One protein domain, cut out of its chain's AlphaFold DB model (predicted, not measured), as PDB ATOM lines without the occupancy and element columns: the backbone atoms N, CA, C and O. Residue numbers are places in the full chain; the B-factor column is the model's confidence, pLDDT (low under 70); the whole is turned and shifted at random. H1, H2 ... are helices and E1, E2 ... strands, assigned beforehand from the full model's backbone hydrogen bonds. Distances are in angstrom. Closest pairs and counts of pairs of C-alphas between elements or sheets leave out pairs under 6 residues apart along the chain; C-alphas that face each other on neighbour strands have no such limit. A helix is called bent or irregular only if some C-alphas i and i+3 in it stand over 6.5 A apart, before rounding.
ATOM      1  N   ALA A   8      17.581 -17.496  28.681       77.00
ATOM      2  CA  ALA A   8      17.323 -16.722  27.466       77.00
ATOM      3  C   ALA A   8      16.390 -15.521  27.725       77.00
ATOM      4  O   ALA A   8      16.678 -14.422  27.259       77.00
ATOM      5  N   CYS A   9      15.326 -15.695  28.527       77.44
ATOM      6  CA  CYS A   9      14.431 -14.594  28.913       77.44
ATOM      7  C   CYS A   9      15.182 -13.503  29.710       77.44
ATOM      8  O   CYS A   9      14.959 -12.309  29.512       77.44
ATOM      9  N   CYS A  10      16.080 -13.914  30.612       78.44
ATOM     10  CA  CYS A  10      16.905 -13.011  31.417       78.44
ATOM     11  C   CYS A  10      17.939 -12.255  30.566       78.44
ATOM     12  O   CYS A  10      18.099 -11.043  30.711       78.44
ATOM     13  N   ASP A  11      18.619 -12.953  29.660       73.50
ATOM     14  CA  ASP A  11      19.656 -12.373  28.805       73.50
ATOM     15  C   ASP A  11      19.049 -11.395  27.783       73.50
ATOM     16  O   ASP A  11      19.559 -10.288  27.607       73.50
ATOM     17  N   GLU A  12      17.887 -11.721  27.208       80.12
ATOM     18  CA  GLU A  12      17.147 -10.815  26.323       80.12
ATOM     19  C   GLU A  12      16.684  -9.546  27.054       80.12
ATOM     20  O   GLU A  12      16.848  -8.436  26.544       80.12
ATOM     21  N   TYR A  13      16.180  -9.676  28.287       82.19
ATOM     22  CA  TYR A  13      15.841  -8.521  29.119       82.19
ATOM     23  C   TYR A  13      17.058  -7.615  29.352       82.19
ATOM     24  O   TYR A  13      16.963  -6.396  29.181       82.19
ATOM     25  N   LYS A  14      18.213  -8.188  29.710       74.56
ATOM     26  CA  LYS A  14      19.452  -7.421  29.922       74.56
ATOM     27  C   LYS A  14      19.878  -6.680  28.656       74.56
ATOM     28  O   LYS A  14      20.249  -5.506  28.740       74.56
ATOM     29  N   ARG A  15      19.771  -7.343  27.500       76.94
ATOM     30  CA  ARG A  15      20.085  -6.791  26.178       76.94
ATOM     31  C   ARG A  15      19.181  -5.610  25.830       76.94
ATOM     32  O   ARG A  15      19.687  -4.538  25.499       76.94
ATOM     33  N   GLN A  16      17.862  -5.773  25.954       81.44
ATOM     34  CA  GLN A  16      16.885  -4.719  25.647       81.44
ATOM     35  C   GLN A  16      17.044  -3.498  26.557       81.44
ATOM     36  O   GLN A  16      16.999  -2.360  26.093       81.44
ATOM     37  N   ASN A  17      17.294  -3.730  27.846       83.56
ATOM     38  CA  ASN A  17      17.400  -2.666  28.844       83.56
ATOM     39  C   ASN A  17      18.818  -2.089  28.969       83.56
ATOM     40  O   ASN A  17      19.061  -1.241  29.826       83.56
ATOM     41  N   LYS A  18      19.759  -2.537  28.121       83.31
ATOM     42  CA  LYS A  18      21.170  -2.119  28.115       83.31
ATOM     43  C   LYS A  18      21.765  -2.096  29.526       83.31
ATOM     44  O   LYS A  18      22.410  -1.122  29.920       83.31
ATOM     45  N   VAL A  19      21.519  -3.163  30.290       83.00
ATOM     46  CA  VAL A  19      21.949  -3.261  31.689       83.00
ATOM     47  C   VAL A  19      23.460  -3.076  31.759       83.00
ATOM     48  O   VAL A  19      24.217  -3.839  31.159       83.00
ATOM     49  N   LYS A  20      23.901  -2.044  32.484       86.75
ATOM     50  CA  LYS A  20      25.321  -1.747  32.670       86.75
ATOM     51  C   LYS A  20      25.830  -2.346  33.972       86.75
ATOM     52  O   LYS A  20      25.221  -2.149  35.019       86.75
ATOM     53  N   ALA A  21      26.985  -2.996  33.918       88.56
ATOM     54  CA  ALA A  21      27.737  -3.408  35.096       88.56
ATOM     55  C   ALA A  21      29.240  -3.296  34.827       88.56
ATOM     56  O   ALA A  21      29.677  -3.025  33.705       88.56
ATOM     57  N   LEU A  22      30.041  -3.481  35.872       91.69
ATOM     58  CA  LEU A  22      31.487  -3.586  35.742       91.69
ATOM     59  C   LEU A  22      31.833  -4.940  35.112       91.69
ATOM     60  O   LEU A  22      31.519  -5.970  35.695       91.69
ATOM     61  N   CYS A  23      32.469  -4.952  33.940       93.44
ATOM     62  CA  CYS A  23      32.909  -6.196  33.306       93.44
ATOM     63  C   CYS A  23      33.971  -6.900  34.166       93.44
ATOM     64  O   CYS A  23      34.957  -6.274  34.565       93.44
ATOM     65  N   ASP A  24      33.811  -8.205  34.401       92.69
ATOM     66  CA  ASP A  24      34.723  -8.976  35.249       92.69
ATOM     67  C   ASP A  24      36.120  -9.119  34.626       92.69
ATOM     68  O   ASP A  24      37.092  -9.230  35.364       92.69
ATOM     69  N   TYR A  25      36.254  -9.025  33.298       91.19
ATOM     70  CA  TYR A  25      37.559  -9.061  32.633       91.19
ATOM     71  C   TYR A  25      38.201  -7.671  32.520       91.19
ATOM     72  O   TYR A  25      39.174  -7.377  33.206       91.19
ATOM     73  N   CYS A  26      37.641  -6.780  31.691       95.69
ATOM     74  CA  CYS A  26      38.284  -5.496  31.378       95.69
ATOM     75  C   CYS A  26      38.123  -4.418  32.462       95.69
ATOM     76  O   CYS A  26      38.693  -3.343  32.319       95.69
ATOM     77  N   LYS A  27      37.344  -4.683  33.521       95.69
ATOM     78  CA  LYS A  27      37.117  -3.771  34.658       95.69
ATOM     79  C   LYS A  27      36.554  -2.396  34.265       95.69
ATOM     80  O   LYS A  27      36.765  -1.411  34.962       95.69
ATOM     81  N   LEU A  28      35.802  -2.331  33.165       95.69
ATOM     82  CA  LEU A  28      35.106  -1.124  32.706       95.69
ATOM     83  C   LEU A  28      33.593  -1.262  32.888       95.69
ATOM     84  O   LEU A  28      33.038  -2.347  32.695       95.69
ATOM     85  N   GLN A  29      32.918  -0.156  33.213       95.12
ATOM     86  CA  GLN A  29      31.459  -0.113  33.283       95.12
ATOM     87  C   GLN A  29      30.865  -0.062  31.871       95.12
ATOM     88  O   GLN A  29      31.003   0.934  31.158       95.12
ATOM     89  N   LYS A  30      30.218  -1.149  31.446       92.62
ATOM     90  CA  LYS A  30      29.685  -1.324  30.087       92.62
ATOM     91  C   LYS A  30      28.361  -2.076  30.121       92.62
ATOM     92  O   LYS A  30      28.013  -2.676  31.136       92.62
ATOM     93  N   THR A  31      27.626  -2.039  29.011       88.31
ATOM     94  CA  THR A  31      26.477  -2.928  28.814       88.31
ATOM     95  C   THR A  31      26.956  -4.376  28.870       88.31
ATOM     96  O   THR A  31      27.962  -4.714  28.249       88.31
ATOM     97  N   ILE A  32      26.273  -5.200  29.656       87.44
ATOM     98  CA  ILE A  32      26.609  -6.610  29.834       87.44
ATOM     99  C   ILE A  32      25.850  -7.437  28.807       87.44
ATOM    100  O   ILE A  32      24.628  -7.334  28.715       87.44
ATOM    101  N   GLU A  33      26.588  -8.249  28.055       86.25
ATOM    102  CA  GLU A  33      26.034  -9.136  27.028       86.25
ATOM    103  C   GLU A  33      25.767 -10.535  27.586       86.25
ATOM    104  O   GLU A  33      24.751 -11.139  27.259       86.25
ATOM    105  N   ASP A  34      26.630 -11.024  28.482       82.88
ATOM    106  CA  ASP A  34      26.472 -12.336  29.113       82.88
ATOM    107  C   ASP A  34      26.878 -12.293  30.593       82.88
ATOM    108  O   ASP A  34      27.608 -11.417  31.068       82.88
ATOM    109  N   THR A  35      26.372 -13.244  31.364       79.62
ATOM    110  CA  THR A  35      26.726 -13.453  32.767       79.62
ATOM    111  C   THR A  35      26.962 -14.935  32.991       79.62
ATOM    112  O   THR A  35      26.060 -15.752  32.792       79.62
ATOM    113  N   VAL A  36      28.166 -15.269  33.445       77.75
ATOM    114  CA  VAL A  36      28.551 -16.640  33.778       77.75
ATOM    115  C   VAL A  36      28.577 -16.773  35.289       77.75
ATOM    116  O   VAL A  36      29.229 -15.989  35.970       77.75
ATOM    117  N   ARG A  37      27.894 -17.779  35.832       73.06
ATOM    118  CA  ARG A  37      28.020 -18.108  37.252       73.06
ATOM    119  C   ARG A  37      29.247 -18.985  37.453       73.06
ATOM    120  O   ARG A  37      29.302 -20.079  36.900       73.06
ATOM    121  N   PHE A  38      30.188 -18.515  38.260       64.56
ATOM    122  CA  PHE A  38      31.407 -19.228  38.619       64.56
ATOM    123  C   PHE A  38      31.525 -19.311  40.141       64.56
ATOM    124  O   PHE A  38      31.538 -18.287  40.821       64.56
ATOM    125  N   SER A  39      31.610 -20.530  40.686       62.88
ATOM    126  CA  SER A  39      31.685 -20.776  42.140       62.88
ATOM    127  C   SER A  39      30.577 -20.064  42.937       62.88
ATOM    128  O   SER A  39      30.824 -19.461  43.974       62.88
ATOM    129  N   GLY A  40      29.350 -20.066  42.406       62.88
ATOM    130  CA  GLY A  40      28.195 -19.406  43.030       62.88
ATOM    131  C   GLY A  40      28.120 -17.887  42.833       62.88
ATOM    132  O   GLY A  40      27.077 -17.306  43.123       62.88
ATOM    133  N   ILE A  41      29.156 -17.256  42.276       71.62
ATOM    134  CA  ILE A  41      29.219 -15.812  42.031       71.62
ATOM    135  C   ILE A  41      28.922 -15.530  40.557       71.62
ATOM    136  O   ILE A  41      29.523 -16.128  39.665       71.62
ATOM    137  N   ASP A  42      28.011 -14.598  40.292       78.31
ATOM    138  CA  ASP A  42      27.728 -14.134  38.935       78.31
ATOM    139  C   ASP A  42      28.843 -13.208  38.431       78.31
ATOM    140  O   ASP A  42      29.166 -12.189  39.045       78.31
ATOM    141  N   LYS A  43      29.434 -13.569  37.290       82.69
ATOM    142  CA  LYS A  43      30.504 -12.837  36.610       82.69
ATOM    143  C   LYS A  43      29.967 -12.201  35.325       82.69
ATOM    144  O   LYS A  43      29.682 -12.923  34.364       82.69
ATOM    145  N   PRO A  44      29.772 -10.872  35.294       88.06
ATOM    146  CA  PRO A  44      29.260 -10.179  34.116       88.06
ATOM    147  C   PRO A  44      30.366  -9.910  33.084       88.06
ATOM    148  O   PRO A  44      31.451  -9.444  33.433       88.06
ATOM    149  N   PHE A  45      30.074 -10.117  31.799       88.88
ATOM    150  CA  PHE A  45      30.996  -9.845  30.693       88.88
ATOM    151  C   PHE A  45      30.367  -8.911  29.660       88.88
ATOM    152  O   PHE A  45      29.224  -9.083  29.239       88.88
ATOM    153  N   CYS A  46      31.131  -7.904  29.238       93.50
ATOM    154  CA  CYS A  46      30.671  -6.932  28.244       93.50
ATOM    155  C   CYS A  46      30.805  -7.411  26.794       93.50
ATOM    156  O   CYS A  46      30.438  -6.666  25.897       93.50
ATOM    157  N   SER A  47      31.427  -8.570  26.561       92.56
ATOM    158  CA  SER A  47      31.537  -9.187  25.239       92.56
ATOM    159  C   SER A  47      31.964 -10.647  25.336       92.56
ATOM    160  O   SER A  47      32.628 -11.045  26.302       92.56
ATOM    161  N   GLU A  48      31.678 -11.414  24.284       89.12
ATOM    162  CA  GLU A  48      32.203 -12.774  24.105       89.12
ATOM    163  C   GLU A  48      33.733 -12.819  24.192       89.12
ATOM    164  O   GLU A  48      34.299 -13.694  24.842       89.12
ATOM    165  N   VAL A  49      34.420 -11.817  23.632       90.69
ATOM    166  CA  VAL A  49      35.885 -11.710  23.707       90.69
ATOM    167  C   VAL A  49      36.360 -11.601  25.160       90.69
ATOM    168  O   VAL A  49      37.276 -12.313  25.557       90.69
ATOM    169  N   CYS A  50      35.723 -10.760  25.984       86.88
ATOM    170  CA  CYS A  50      36.072 -10.638  27.405       86.88
ATOM    171  C   CYS A  50      35.835 -11.945  28.172       86.88
ATOM    172  O   CYS A  50      36.616 -12.279  29.061       86.88
ATOM    173  N   LYS A  51      34.781 -12.688  27.822       84.56
ATOM    174  CA  LYS A  51      34.474 -13.995  28.412       84.56
ATOM    175  C   LYS A  51      35.547 -15.031  28.064       84.56
ATOM    176  O   LYS A  51      36.066 -15.693  28.960       84.56
ATOM    177  N   VAL A  52      35.924 -15.133  26.787       81.88
ATOM    178  CA  VAL A  52      36.954 -16.073  26.310       81.88
ATOM    179  C   VAL A  52      38.324 -15.745  26.899       81.88
ATOM    180  O   VAL A  52      39.000 -16.645  27.388       81.88
ATOM    181  N   LEU A  53      38.718 -14.468  26.917       81.62
ATOM    182  CA  LEU A  53      39.984 -14.049  27.526       81.62
ATOM    183  C   LEU A  53      40.006 -14.336  29.029       81.62
ATOM    184  O   LEU A  53      40.990 -14.868  29.530       81.62
ATOM    185  N   SER A  54      38.899 -14.079  29.733       79.44
ATOM    186  CA  SER A  54      38.781 -14.441  31.146       79.44
ATOM    187  C   SER A  54      38.943 -15.941  31.371       79.44
ATOM    188  O   SER A  54      39.573 -16.324  32.350       79.44
ATOM    189  N   ALA A  55      38.386 -16.790  30.504       75.06
ATOM    190  CA  ALA A  55      38.522 -18.240  30.613       75.06
ATOM    191  C   ALA A  55      39.952 -18.714  30.301       75.06
ATOM    192  O   ALA A  55      40.479 -19.559  31.022       75.06
ATOM    193  N   ARG A  56      40.595 -18.149  29.269       74.75
ATOM    194  CA  ARG A  56      41.982 -18.466  28.905       74.75
ATOM    195  C   ARG A  56      42.949 -18.069  30.013       74.75
ATOM    196  O   ARG A  56      43.687 -18.918  30.490       74.75
ATOM    197  N   ASP A  57      42.901 -16.817  30.460       71.62
ATOM    198  CA  ASP A  57      43.787 -16.311  31.512       71.62
ATOM    199  C   ASP A  57      43.541 -17.043  32.842       71.62
ATOM    200  O   ASP A  57      44.462 -17.229  33.639       71.62
ATOM    201  N   PHE A  58      42.305 -17.494  33.085       66.50
ATOM    202  CA  PHE A  58      42.002 -18.384  34.202       66.50
ATOM    203  C   PHE A  58      42.695 -19.744  34.029       66.50
ATOM    204  O   PHE A  58      43.391 -20.178  34.940       66.50
ATOM    205  N   GLY A  59      42.579 -20.385  32.863       61.25
ATOM    206  CA  GLY A  59      43.248 -21.655  32.561       61.25
ATOM    207  C   GLY A  59      44.779 -21.575  32.619       61.25
ATOM    208  O   GLY A  59      45.411 -22.444  33.213       61.25
ATOM    209  N   GLU A  60      45.377 -20.510  32.083       62.09
ATOM    210  CA  GLU A  60      46.829 -20.278  32.111       62.09
ATOM    211  C   GLU A  60      47.353 -20.061  33.537       62.09
ATOM    212  O   GLU A  60      48.417 -20.567  33.888       62.09
ATOM    213  N   ARG A  61      46.597 -19.348  34.386       52.97
ATOM    214  CA  ARG A  61      46.973 -19.118  35.793       52.97
ATOM    215  C   ARG A  61      46.740 -20.331  36.691       52.97
ATOM    216  O   ARG A  61      47.435 -20.458  37.694       52.97
ATOM    217  N   TRP A  62      45.766 -21.183  36.369       50.53
ATOM    218  CA  TRP A  62      45.329 -22.282  37.240       50.53
ATOM    219  C   TRP A  62      45.720 -23.684  36.761       50.53
ATOM    220  O   TRP A  62      45.537 -24.633  37.521       50.53
ATOM    221  N   GLY A  63      46.305 -23.832  35.565       59.53
ATOM    222  CA  GLY A  63      46.957 -25.060  35.092       59.53
ATOM    223  C   GLY A  63      46.228 -26.366  35.458       59.53
ATOM    224  O   GLY A  63      45.000 -26.459  35.409       59.53
ATOM    225  N   SER A  64      46.991 -27.379  35.878       51.78
ATOM    226  CA  SER A  64      46.527 -28.722  36.273       51.78
ATOM    227  C   SER A  64      45.661 -28.786  37.548       51.78
ATOM    228  O   SER A  64      45.275 -29.882  37.959       51.78
ATOM    229  N   TYR A  65      45.322 -27.651  38.173       49.66
ATOM    230  CA  TYR A  65      44.473 -27.585  39.372       49.66
ATOM    231  C   TYR A  65      42.981 -27.403  39.051       49.66
ATOM    232  O   TYR A  65      42.140 -27.475  39.947       49.66
ATOM    233  N   CYS A  66      42.629 -27.201  37.778       51.84
ATOM    234  CA  CYS A  66      41.244 -27.077  37.332       51.84
ATOM    235  C   CYS A  66      40.547 -28.446  37.294       51.84
ATOM    236  O   CYS A  66      40.578 -29.144  36.282       51.84
ATOM    237  N   LYS A  67      39.879 -28.831  38.385       61.19
ATOM    238  CA  LYS A  67      38.923 -29.946  38.363       61.19
ATOM    239  C   LYS A  67      37.555 -29.440  37.883       61.19
ATOM    240  O   LYS A  67      37.197 -28.273  38.034       61.19
ATOM    241  N   THR A  68      36.765 -30.304  37.269       65.44
ATOM    242  CA  THR A  68      35.400 -29.959  36.855       65.44
ATOM    243  C   THR A  68      34.431 -30.517  37.887       65.44
ATOM    244  O   THR A  68      34.556 -31.678  38.267       65.44
ATOM    245  N   CYS A  69      33.478 -29.708  38.357       63.31
ATOM    246  CA  CYS A  69      32.489 -30.157  39.334       63.31
ATOM    247  C   CYS A  69      31.674 -31.337  38.784       63.31
ATOM    248  O   CYS A  69      31.001 -31.194  37.762       63.31
ATOM    249  N   SER A  70      31.653 -32.464  39.500       76.62
ATOM    250  CA  SER A  70      30.926 -33.682  39.115       76.62
ATOM    251  C   SER A  70      29.407 -33.493  38.994       76.62
ATOM    252  O   SER A  70      28.741 -34.327  38.387       76.62
ATOM    253  N   TYR A  71      28.845 -32.417  39.558       72.38
ATOM    254  CA  TYR A  71      27.412 -32.108  39.482       72.38
ATOM    255  C   TYR A  71      27.070 -31.103  38.376       72.38
ATOM    256  O   TYR A  71      26.293 -31.408  37.478       72.38
ATOM    257  N   CYS A  72      27.619 -29.886  38.443       64.19
ATOM    258  CA  CYS A  72      27.234 -28.799  37.536       64.19
ATOM    259  C   CYS A  72      28.160 -28.640  36.324       64.19
ATOM    260  O   CYS A  72      27.914 -27.766  35.496       64.19
ATOM    261  N   LEU A  73      29.227 -29.442  36.236       66.25
ATOM    262  CA  LEU A  73      30.245 -29.399  35.182       66.25
ATOM    263  C   LEU A  73      30.968 -28.050  35.041       66.25
ATOM    264  O   LEU A  73      31.614 -27.784  34.031       66.25
ATOM    265  N   GLN A  74      30.888 -27.199  36.063       59.06
ATOM    266  CA  GLN A  74      31.621 -25.941  36.109       59.06
ATOM    267  C   GLN A  74      32.998 -26.147  36.736       59.06
ATOM    268  O   GLN A  74      33.142 -26.863  37.732       59.06
ATOM    269  N   THR A  75      34.000 -25.477  36.181       63.41
ATOM    270  CA  THR A  75      35.322 -25.345  36.798       63.41
ATOM    271  C   THR A  75      35.215 -24.448  38.032       63.41
ATOM    272  O   THR A  75      34.418 -23.510  38.052       63.41
ATOM    273  N   SER A  76      35.995 -24.725  39.074       59.16
ATOM    274  CA  SER A  76      36.104 -23.872  40.263       59.16
ATOM    275  C   SER A  76      37.562 -23.750  40.704       59.16
ATOM    276  O   SER A  76      38.407 -24.531  40.287       59.16
ATOM    277  N   ALA A  77      37.865 -22.740  41.514       55.28
ATOM    278  CA  ALA A  77      39.152 -22.620  42.195       55.28
ATOM    279  C   ALA A  77      39.177 -23.402  43.522       55.28
ATOM    280  O   ALA A  77      40.247 -23.738  44.017       55.28
ATOM    281  N   ASN A  78      38.001 -23.684  44.093       59.69
ATOM    282  CA  ASN A  78      37.847 -24.391  45.359       59.69
ATOM    283  C   ASN A  78      37.107 -25.701  45.105       59.69
ATOM    284  O   ASN A  78      36.063 -25.707  44.448       59.69
ATOM    285  N   PHE A  79      37.630 -26.797  45.646       71.50
ATOM    286  CA  PHE A  79      37.008 -28.104  45.507       71.50
ATOM    287  C   PHE A  79      36.753 -28.752  46.854       71.50
ATOM    288  O   PHE A  79      37.607 -28.748  47.734       71.50
ATOM    289  N   VAL A  80      35.573 -29.348  46.965       76.75
ATOM    290  CA  VAL A  80      35.237 -30.315  48.001       76.75
ATOM    291  C   VAL A  80      35.367 -31.694  47.373       76.75
ATOM    292  O   VAL A  80      34.745 -31.975  46.346       76.75
ATOM    293  N   GLU A  81      36.197 -32.541  47.966       82.38
ATOM    294  CA  GLU A  81      36.383 -33.921  47.532       82.38
ATOM    295  C   GLU A  81      35.561 -34.854  48.413       82.38
ATOM    296  O   GLU A  81      35.493 -34.674  49.627       82.38
ATOM    297  N   ASN A  82      34.936 -35.859  47.806       78.94
ATOM    298  CA  ASN A  82      34.229 -36.888  48.550       78.94
ATOM    299  C   ASN A  82      34.353 -38.243  47.849       78.94
ATOM    300  O   ASN A  82      34.264 -38.321  46.622       78.94
ATOM    301  N   GLN A  83      34.540 -39.316  48.617       80.75
ATOM    302  CA  GLN A  83      34.462 -40.673  48.081       80.75
ATOM    303  C   GLN A  83      33.002 -41.123  48.080       80.75
ATOM    304  O   GLN A  83      32.418 -41.386  49.128       80.75
ATOM    305  N   LEU A  84      32.417 -41.224  46.890       77.31
ATOM    306  CA  LEU A  84      31.050 -41.693  46.690       77.31
ATOM    307  C   LEU A  84      31.092 -42.941  45.807       77.31
ATOM    308  O   LEU A  84      31.695 -42.919  44.736       77.31
ATOM    309  N   GLU A  85      30.482 -44.031  46.278       71.00
ATOM    310  CA  GLU A  85      30.427 -45.324  45.566       71.00
ATOM    311  C   GLU A  85      31.814 -45.865  45.163       71.00
ATOM    312  O   GLU A  85      32.001 -46.441  44.095       71.00
ATOM    313  N   GLY A  86      32.825 -45.640  46.010       73.00
ATOM    314  CA  GLY A  86      34.204 -46.069  45.754       73.00
ATOM    315  C   GLY A  86      34.959 -45.223  44.720       73.00
ATOM    316  O   GLY A  86      36.112 -45.525  44.419       73.00
ATOM    317  N   LYS A  87      34.356 -44.144  44.198       75.12
ATOM    318  CA  LYS A  87      35.000 -43.196  43.281       75.12
ATOM    319  C   LYS A  87      35.225 -41.847  43.962       75.12
ATOM    320  O   LYS A  87      34.336 -41.310  44.620       75.12
ATOM    321  N   LEU A  88      36.409 -41.267  43.759       78.25
ATOM    322  CA  LEU A  88      36.687 -39.893  44.173       78.25
ATOM    323  C   LEU A  88      35.896 -38.922  43.284       78.25
ATOM    324  O   LEU A  88      36.116 -38.860  42.073       78.25
ATOM    325  N   GLN A  89      34.971 -38.186  43.890       82.38
ATOM    326  CA  GLN A  89      34.171 -37.143  43.256       82.38
ATOM    327  C   GLN A  89      34.601 -35.766  43.757       82.38
ATOM    328  O   GLN A  89      35.046 -35.620  44.896       82.38
ATOM    329  N   VAL A  90      34.466 -34.756  42.899       78.44
ATOM    330  CA  VAL A  90      35.005 -33.418  43.142       78.44
ATOM    331  C   VAL A  90      33.924 -32.385  42.844       78.44
ATOM    332  O   VAL A  90      33.324 -32.401  41.772       78.44
ATOM    333  N   PHE A  91      33.664 -31.471  43.775       75.19
ATOM    334  CA  PHE A  91      32.555 -30.520  43.696       75.19
ATOM    335  C   PHE A  91      33.024 -29.087  43.914       75.19
ATOM    336  O   PHE A  91      33.913 -28.846  44.718       75.19
ATOM    337  N   CYS A  92      32.398 -28.120  43.240       72.19
ATOM    338  CA  CYS A  92      32.728 -26.698  43.409       72.19
ATOM    339  C   CYS A  92      32.207 -26.081  44.721       72.19
ATOM    340  O   CYS A  92      32.590 -24.966  45.066       72.19
ATOM    341  N   CYS A  93      31.306 -26.772  45.426       74.44
ATOM    342  CA  CYS A  93      30.777 -26.387  46.733       74.44
ATOM    343  C   CYS A  93      30.031 -27.562  47.395       74.44
ATOM    344  O   CYS A  93      29.653 -28.531  46.726       74.44
ATOM    345  N   GLU A  94      29.759 -27.441  48.697       78.12
ATOM    346  CA  GLU A  94      28.996 -28.426  49.480       78.12
ATOM    347  C   GLU A  94      27.557 -28.614  48.971       78.12
ATOM    348  O   GLU A  94      27.035 -29.730  48.992       78.12
ATOM    349  N   ASP A  95      26.930 -27.565  48.426       75.44
ATOM    350  CA  ASP A  95      25.590 -27.659  47.832       75.44
ATOM    351  C   ASP A  95      25.563 -28.614  46.632       75.44
ATOM    352  O   ASP A  95      24.632 -29.408  46.473       75.44
ATOM    353  N   CYS A  96      26.582 -28.544  45.768       67.75
ATOM    354  CA  CYS A  96      26.703 -29.432  44.611       67.75
ATOM    355  C   CYS A  96      26.959 -30.877  45.048       67.75
ATOM    356  O   CYS A  96      26.348 -31.792  44.497       67.75
ATOM    357  N   MET A  97      27.801 -31.077  46.065       83.94
ATOM    358  CA  MET A  97      28.041 -32.392  46.663       83.94
ATOM    359  C   MET A  97      26.753 -32.989  47.246       83.94
ATOM    360  O   MET A  97      26.421 -34.144  46.974       83.94
ATOM    361  N   SER A  98      25.998 -32.198  48.011       78.00
ATOM    362  CA  SER A  98      24.760 -32.633  48.667       78.00
ATOM    363  C   SER A  98      23.688 -33.020  47.648       78.00
ATOM    364  O   SER A  98      23.074 -34.081  47.760       78.00
ATOM    365  N   LYS A  99      23.512 -32.211  46.593       74.81
ATOM    366  CA  LYS A  99      22.589 -32.511  45.486       74.81
ATOM    367  C   LYS A  99      22.987 -33.773  44.728       74.81
ATOM    368  O   LYS A  99      22.126 -34.589  44.415       74.81
ATOM    369  N   PHE A 100      24.277 -33.952  44.459       75.38
ATOM    370  CA  PHE A 100      24.784 -35.146  43.787       75.38
ATOM    371  C   PHE A 100      24.580 -36.411  44.631       75.38
ATOM    372  O   PHE A 100      24.104 -37.422  44.126       75.38
ATOM    373  N   THR A 101      24.851 -36.336  45.935       78.81
ATOM    374  CA  THR A 101      24.643 -37.448  46.878       78.81
ATOM    375  C   THR A 101      23.162 -37.825  46.973       78.81
ATOM    376  O   THR A 101      22.807 -38.999  46.883       78.81
ATOM    377  N   ALA A 102      22.271 -36.831  47.067       79.81
ATOM    378  CA  ALA A 102      20.828 -37.058  47.054       79.81
ATOM    379  C   ALA A 102      20.352 -37.722  45.748       79.81
ATOM    380  O   ALA A 102      19.536 -38.642  45.801       79.81
ATOM    381  N   LEU A 103      20.890 -37.302  44.594       71.69
ATOM    382  CA  LEU A 103      20.608 -37.932  43.302       71.69
ATOM    383  C   LEU A 103      21.063 -39.393  43.267       71.69
ATOM    384  O   LEU A 103      20.276 -40.245  42.868       71.69
ATOM    385  N   LEU A 104      22.274 -39.713  43.735       69.31
ATOM    386  CA  LEU A 104      22.746 -41.102  43.809       69.31
ATOM    387  C   LEU A 104      21.832 -41.970  44.685       69.31
ATOM    388  O   LEU A 104      21.420 -43.053  44.277       69.31
ATOM    389  N   HIS A 105      21.425 -41.475  45.856       69.62
ATOM    390  CA  HIS A 105      20.484 -42.193  46.726       69.62
ATOM    391  C   HIS A 105      19.078 -42.352  46.133       69.62
ATOM    392  O   HIS A 105      18.346 -43.257  46.540       69.62
ATOM    393  N   GLN A 106      18.660 -41.469  45.226       60.19
ATOM    394  CA  GLN A 106      17.409 -41.624  44.484       60.19
ATOM    395  C   GLN A 106      17.571 -42.650  43.359       60.19
ATOM    396  O   GLN A 106      16.765 -43.568  43.266       60.19
ATOM    397  N   VAL A 107      18.638 -42.566  42.564       58.22
ATOM    398  CA  VAL A 107      18.924 -43.499  41.460       58.22
ATOM    399  C   VAL A 107      19.095 -44.938  41.965       58.22
ATOM    400  O   VAL A 107      18.521 -45.859  41.381       58.22
ATOM    401  N   ASN A 108      19.762 -45.128  43.107       52.94
ATOM    402  CA  ASN A 108      19.910 -46.432  43.760       52.94
ATOM    403  C   ASN A 108      18.591 -47.016  44.291       52.94
ATOM    404  O   ASN A 108      18.509 -48.217  44.540       52.94
ATOM    405  N   ARG A 109      17.543 -46.198  44.447       46.72
ATOM    406  CA  ARG A 109      16.198 -46.674  44.803       46.72
ATOM    407  C   ARG A 109      15.349 -47.050  43.588       46.72
ATOM    408  O   ARG A 109      14.434 -47.851  43.741       46.72
ATOM    409  N   THR A 110      15.646 -46.513  42.404       43.00
ATOM    410  CA  THR A 110      14.793 -46.673  41.211       43.00
ATOM    411  C   THR A 110      15.338 -47.663  40.174       43.00
ATOM    412  O   THR A 110      14.591 -48.069  39.291       43.00
ATOM    413  N   CYS A 111      16.610 -48.078  40.252       39.72
ATOM    414  CA  CYS A 111      17.260 -48.891  39.210       39.72
ATOM    415  C   CYS A 111      17.959 -50.155  39.753       39.72
ATOM    416  O   CYS A 111      19.085 -50.461  39.374       39.72
TER     417      CYS A 111
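This is residues 8 to 111 of the 156 residues of an uncharacterized protein of Mus musculus (UniProt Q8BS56). Picture two small, loosely built lobes end to end: the first gathers the hairpins E1 E2 and E3 E4 with H1 and residues 48 to 54 of H2 beside them, and the second is the hairpin E5 E6 with H3 packed on it through residues 94 to 104. The later part of H2 and residues 66 to 79 bridge the lobes, and residues 105 to 111 stick out beyond the second. You have 104 residues printed, with three named helices and six named strands in the order H1 E1 E2 E3 E4 H2 E5 E6 H3; the class is mixed, and the three two-stranded sheets are antiparallel. The whole is loose, with a radius of gyration of the C-alphas of 17.1 A, and flat, spanning 48 by 33 by 17 A.

Find C-alpha 8 at (17.323, -16.722, 27.466); from there H1 runs through residues 8 to 16, 12.1 A. Next come E1, residues 20 to 22, and E2, residues 29 to 31, then E3, residues 34 to 38, 12.7 A, and E4, residues 41 to 45, 12.9 A. At C-alpha 48, (32.203, -12.774, 24.105), begins H2, residues 48 to 65, 24.6 A. Further on are E5, residues 80 to 84, 12.2 A, and E6, residues 87 to 91, 12.9 A. H3, residues 94 to 110, covers 24.6 A and ends at C-alpha 110, (14.793, -46.673, 41.211).

Begin at H1, whose closest C-alpha pair with E3 is Asp 11 and Asp 34, 6.8 A apart. In the hairpin E1 and E2, look for N 21 and O 30 at 3.0 A. In the hairpin E3 and E4, N 36 and O 43 are 2.9 A apart. Between these hairpins, the closest C-alphas of E1 and E4 are those of Ala 21 and Pro 44, 7.0 A. The closest C-alphas of E4 and H2 are those of Phe 45 and Lys 51, 5.9 A. H2 has a kink of 44 degrees near residue 59 and is irregular, with C-alphas 61 and 64 9.6 A apart. H2 and H3 are apart. In the hairpin E5 and E6, N 82 and O 89 are 2.9 A apart. The closest C-alphas of E6 and H3 are those of Phe 91 and Met 97, 5.7 A. Every O i to N i+4 pair is within hydrogen-bond range in H1, against 12 of 14 in H2 and 12 of 13 in H3.

The C-alphas farthest apart are those of Leu 28 and Cys 111, 51.4 A. The printed part has no cut; the link from H2 to E5, 14 residues, is long. The mean pLDDT of the printed part is 74.7, and 31 residues are under 70, among them 58 to 69, 72 to 78 and 104 to 111.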